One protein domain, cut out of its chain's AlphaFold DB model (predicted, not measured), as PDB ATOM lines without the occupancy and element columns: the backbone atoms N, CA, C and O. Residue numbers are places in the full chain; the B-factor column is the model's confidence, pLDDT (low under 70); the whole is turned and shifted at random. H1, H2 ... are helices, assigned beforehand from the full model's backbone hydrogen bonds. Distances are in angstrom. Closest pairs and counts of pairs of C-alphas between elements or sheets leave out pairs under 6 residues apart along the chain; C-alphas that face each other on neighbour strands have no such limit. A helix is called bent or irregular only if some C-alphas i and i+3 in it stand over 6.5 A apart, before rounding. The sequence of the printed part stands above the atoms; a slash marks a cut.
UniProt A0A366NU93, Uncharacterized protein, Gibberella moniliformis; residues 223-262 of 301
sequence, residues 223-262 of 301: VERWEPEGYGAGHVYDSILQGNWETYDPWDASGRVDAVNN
ATOM      1  N   VAL A 223     145.293 114.919 155.939       94.94
ATOM      2  CA  VAL A 223     146.596 114.529 155.379       94.94
ATOM      3  C   VAL A 223     146.796 115.029 153.947       94.94
ATOM      4  O   VAL A 223     147.925 115.295 153.540       94.94
ATOM      5  N   GLU A 224     145.702 115.258 153.226       96.12
ATOM      6  CA  GLU A 224     145.671 115.832 151.888       96.12
ATOM      7  C   GLU A 224     146.358 117.203 151.812       96.12
ATOM      8  O   GLU A 224     146.884 117.562 150.764       96.12
ATOM      9  N   ARG A 225     146.419 117.967 152.913       96.94
ATOM     10  CA  ARG A 225     147.089 119.280 152.948       96.94
ATOM     11  C   ARG A 225     148.599 119.212 152.706       96.94
ATOM     12  O   ARG A 225     149.194 120.213 152.324       96.94
ATOM     13  N   TRP A 226     149.205 118.048 152.933       96.75
ATOM     14  CA  TRP A 226     150.642 117.816 152.759       96.75
ATOM     15  C   TRP A 226     150.975 117.035 151.487       96.75
ATOM     16  O   TRP A 226     152.136 116.992 151.089       96.75
ATOM     17  N   GLU A 227     149.993 116.370 150.885       95.88
ATOM     18  CA  GLU A 227     150.222 115.440 149.783       95.88
ATOM     19  C   GLU A 227     150.284 116.160 148.425       95.88
ATOM     20  O   GLU A 227     149.446 117.033 148.169       95.88
ATOM     21  N   PRO A 228     151.200 115.756 147.518       95.31
ATOM     22  CA  PRO A 228     151.298 116.330 146.176       95.31
ATOM     23  C   PRO A 228     150.008 116.203 145.373       95.31
ATOM     24  O   PRO A 228     149.640 117.131 144.674       95.31
ATOM     25  N   GLU A 229     149.281 115.093 145.498       94.94
ATOM     26  CA  GLU A 229     148.002 114.915 144.797       94.94
ATOM     27  C   GLU A 229     146.787 115.336 145.643       94.94
ATOM     28  O   GLU A 229     145.652 115.048 145.273       94.94
ATOM     29  N   GLY A 230     147.021 115.944 146.810       96.19
ATOM     30  CA  GLY A 230     146.002 116.562 147.654       96.19
ATOM     31  C   GLY A 230     145.900 118.058 147.366       96.19
ATOM     32  O   GLY A 230     145.569 118.476 146.260       96.19
ATOM     33  N   TYR A 231     146.244 118.887 148.351       97.25
ATOM     34  CA  TYR A 231     146.379 120.337 148.172       97.25
ATOM     35  C   TYR A 231     147.612 120.733 147.348       97.25
ATOM     36  O   TYR A 231     147.659 121.853 146.838       97.25
ATOM     37  N   GLY A 232     148.593 119.835 147.201       96.12
ATOM     38  CA  GLY A 232     149.728 120.051 146.307       96.12
ATOM     39  C   GLY A 232     149.326 120.138 144.832       96.12
ATOM     40  O   GLY A 232     150.020 120.800 144.072       96.12
ATOM     41  N   ALA A 233     148.177 119.565 144.445       95.44
ATOM     42  CA  ALA A 233     147.710 119.567 143.059       95.44
ATOM     43  C   ALA A 233     147.422 120.988 142.555       95.44
ATOM     44  O   ALA A 233     147.660 121.290 141.391       95.44
ATOM     45  N   GLY A 234     146.966 121.861 143.454       95.00
ATOM     46  CA  GLY A 234     146.773 123.282 143.189       95.00
ATOM     47  C   GLY A 234     147.812 124.183 143.858       95.00
ATOM     48  O   GLY A 234     147.594 125.385 143.958       95.00
ATOM     49  N   HIS A 235     148.925 123.630 144.356       96.12
ATOM     50  CA  HIS A 235     150.029 124.402 144.944       96.12
ATOM     51  C   HIS A 235     149.628 125.328 146.111       96.12
ATOM     52  O   HIS A 235     150.291 126.331 146.385       96.12
ATOM     53  N   VAL A 236     148.545 125.002 146.830       97.25
ATOM     54  CA  VAL A 236     147.889 125.927 147.779       97.25
ATOM     55  C   VAL A 236     148.832 126.405 148.880       97.25
ATOM     56  O   VAL A 236     148.747 127.548 149.315       97.25
ATOM     57  N   TYR A 237     149.722 125.532 149.352       97.69
ATOM     58  CA  TYR A 237     150.610 125.805 150.484       97.69
ATOM     59  C   TYR A 237     152.086 125.845 150.096       97.69
ATOM     60  O   TYR A 237     152.950 125.800 150.971       97.69
ATOM     61  N   ASP A 238     152.393 125.948 148.803       96.38
ATOM     62  CA  ASP A 238     153.762 125.862 148.301       96.38
ATOM     63  C   ASP A 238     154.671 126.922 148.920       96.38
ATOM     64  O   ASP A 238     155.769 126.597 149.368       96.38
ATOM     65  N   SER A 239     154.211 128.169 149.042       97.31
ATOM     66  CA  SER A 239     154.985 129.238 149.688       97.31
ATOM     67  C   SER A 239     155.344 128.894 151.138       97.31
ATOM     68  O   SER A 239     156.499 129.045 151.545       97.31
ATOM     69  N   ILE A 240     154.395 128.343 151.901       97.81
ATOM     70  CA  ILE A 240     154.611 127.886 153.280       97.81
ATOM     71  C   ILE A 240     155.631 126.743 153.303       97.81
ATOM     72  O   ILE A 240     156.623 126.814 154.036       97.81
ATOM     73  N   LEU A 241     155.421 125.713 152.478       96.56
ATOM     74  CA  LEU A 241     156.266 124.515 152.408       96.56
ATOM     75  C   LEU A 241     157.661 124.803 151.823       96.56
ATOM     76  O   LEU A 241     158.600 124.045 152.041       96.56
ATOM     77  N   GLN A 242     157.836 125.931 151.137       96.62
ATOM     78  CA  GLN A 242     159.127 126.452 150.681       96.62
ATOM     79  C   GLN A 242     159.814 127.366 151.711       96.62
ATOM     80  O   GLN A 242     160.885 127.910 151.424       96.62
ATOM     81  N   GLY A 243     159.232 127.552 152.900       97.62
ATOM     82  CA  GLY A 243     159.797 128.371 153.973       97.62
ATOM     83  C   GLY A 243     159.559 129.880 153.824       97.62
ATOM     84  O   GLY A 243     160.315 130.665 154.394       97.62
ATOM     85  N   ASN A 244     158.541 130.278 153.062       97.62
ATOM     86  CA  ASN A 244     158.159 131.665 152.783       97.62
ATOM     87  C   ASN A 244     156.687 131.907 153.179       97.62
ATOM     88  O   ASN A 244     155.898 132.400 152.376       97.62
ATOM     89  N   TRP A 245     156.277 131.510 154.389       97.88
ATOM     90  CA  TRP A 245     154.866 131.619 154.796       97.88
ATOM     91  C   TRP A 245     154.358 133.067 154.784       97.88
ATOM     92  O   TRP A 245     153.167 133.285 154.615       97.88
ATOM     93  N   GLU A 246     155.245 134.054 154.916       97.69
ATOM     94  CA  GLU A 246     154.893 135.475 154.888       97.69
ATOM     95  C   GLU A 246     154.333 135.937 153.536       97.69
ATOM     96  O   GLU A 246     153.672 136.969 153.470       97.69
ATOM     97  N   THR A 247     154.593 135.192 152.457       97.31
ATOM     98  CA  THR A 247     154.049 135.482 151.122       97.31
ATOM     99  C   THR A 247     152.786 134.677 150.819       97.31
ATOM    100  O   THR A 247     152.278 134.745 149.703       97.31
ATOM    101  N   TYR A 248     152.317 133.848 151.754       97.94
ATOM    102  CA  TYR A 248     151.081 133.098 151.588       97.94
ATOM    103  C   TYR A 248     149.877 134.024 151.739       97.94
ATOM    104  O   TYR A 248     149.700 134.649 152.785       97.94
ATOM    105  N   ASP A 249     149.025 134.059 150.717       97.81
ATOM    106  CA  ASP A 249     147.732 134.725 150.792       97.81
ATOM    107  C   ASP A 249     146.618 133.693 151.039       97.81
ATOM    108  O   ASP A 249     146.289 132.910 150.143       97.81
ATOM    109  N   PRO A 250     145.998 133.667 152.235       97.50
ATOM    110  CA  PRO A 250     144.894 132.754 152.504       97.50
ATOM    111  C   PRO A 250     143.629 133.048 151.679       97.50
ATOM    112  O   PRO A 250     142.796 132.142 151.574       97.50
ATOM    113  N   TRP A 251     143.501 134.253 151.103       97.94
ATOM    114  CA  TRP A 251     142.349 134.737 150.324       97.94
ATOM    115  C   TRP A 251     142.510 134.588 148.807       97.94
ATOM    116  O   TRP A 251     141.608 134.979 148.063       97.94
ATOM    117  N   ASP A 252     143.618 134.002 148.349       97.88
ATOM    118  CA  ASP A 252     143.750 133.548 146.968       97.88
ATOM    119  C   ASP A 252     143.039 132.196 146.795       97.88
ATOM    120  O   ASP A 252     143.328 131.199 147.474       97.88
ATOM    121  N   ALA A 253     142.056 132.175 145.901       97.44
ATOM    122  CA  ALA A 253     141.259 131.003 145.582       97.44
ATOM    123  C   ALA A 253     141.861 130.158 144.451       97.44
ATOM    124  O   ALA A 253     141.441 129.011 144.294       97.44
ATOM    125  N   SER A 254     142.837 130.675 143.693       96.00
ATOM    126  CA  SER A 254     143.318 130.051 142.455       96.00
ATOM    127  C   SER A 254     143.752 128.599 142.643       96.00
ATOM    128  O   SER A 254     143.243 127.705 141.976       96.00
ATOM    129  N   GLY A 255     144.616 128.337 143.624       94.75
ATOM    130  CA  GLY A 255     145.090 126.979 143.903       94.75
ATOM    131  C   GLY A 255     144.060 126.060 144.567       94.75
ATOM    132  O   GLY A 255     144.249 124.849 144.647       94.75
ATOM    133  N   ARG A 256     142.964 126.602 145.111       96.25
ATOM    134  CA  ARG A 256     142.026 125.819 145.935       96.25
ATOM    135  C   ARG A 256     141.058 124.983 145.112       96.25
ATOM    136  O   ARG A 256     140.491 124.036 145.644       96.25
ATOM    137  N   VAL A 257     140.864 125.341 143.849       94.44
ATOM    138  CA  VAL A 257     139.897 124.696 142.950       94.44
ATOM    139  C   VAL A 257     140.351 123.296 142.559       94.44
ATOM    140  O   VAL A 257     139.534 122.380 142.527       94.44
ATOM    141  N   ASP A 258     141.657 123.123 142.369       93.75
ATOM    142  CA  ASP A 258     142.270 121.838 142.021       93.75
ATOM    143  C   ASP A 258     142.671 121.014 143.256       93.75
ATOM    144  O   ASP A 258     143.136 119.880 143.138       93.75
ATOM    145  N   ALA A 259     142.502 121.564 144.465       94.75
ATOM    146  CA  ALA A 259     142.864 120.879 145.697       94.75
ATOM    147  C   ALA A 259     141.947 119.674 145.945       94.75
ATOM    148  O   ALA A 259     140.733 119.801 146.118       94.75
ATOM    149  N   VAL A 260     142.543 118.488 146.065       94.69
ATOM    150  CA  VAL A 260     141.809 117.273 146.420       94.69
ATOM    151  C   VAL A 260     141.793 117.137 147.937       94.69
ATOM    152  O   VAL A 260     142.812 116.841 148.554       94.69
ATOM    153  N   ASN A 261     140.631 117.354 148.554       91.31
ATOM    154  CA  ASN A 261     140.471 117.355 150.013       91.31
ATOM    155  C   ASN A 261     139.980 116.026 150.613       91.31
ATOM    156  O   ASN A 261     139.847 115.920 151.831       91.31
ATOM    157  N   ASN A 262     139.719 115.025 149.773       88.94
ATOM    158  CA  ASN A 262     139.387 113.674 150.192       88.94
ATOM    159  C   ASN A 262     140.001 112.675 149.211       88.94
ATOM    160  O   ASN A 262     139.551 112.545 148.072       88.94
TER     161      ASN A 262
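Overview. This is residues 223 to 262 of the 301 residues of an uncharacterized protein of Gibberella moniliformis (UniProt A0A366NU93). This is a chain with little regular structure, bent into an irregular loop: its first half runs through two very short helices, H1 then H2, and the long stretch of residues 242 to 262 folds back to bring the two ends near each other. The printed part has 40 residues, with 8 in named elements, no named strand and the class all helix. It is compact, with a radius of gyration of the C-alphas of 9.4 A and spans of 27 by 18 by 11 A.

Along the chain. The printed part begins with C-alpha 223 at (146.596, 114.529, 155.379). H1 holds residues 231 to 234, 5.8 A from first to last C-alpha, and begins with C-alpha 231 at (146.379, 120.337, 148.172). H2 holds residues 238 to 241, 5.0 A long likewise, and ends with C-alpha 241 at (156.266, 124.515, 152.408).

Arrangement. H1 and H2 are close but not clearly touching; their closest C-alphas, those of Gly 232 and Asp 238, are 7.3 A apart. A tight link of 3 residues joins them. Both are too short for an O i to N i+4 pair; each has its 1 O i to N i+3 pair within hydrogen-bond range.

Size, cuts and confidence. The C-alphas farthest apart, those of Glu 246 and Asn 262, are 27.2 A apart, while those of Val 223 and Asn 262 are 8.9 A apart. The printed part has no cut, and no printed residue is under 70 in pLDDT.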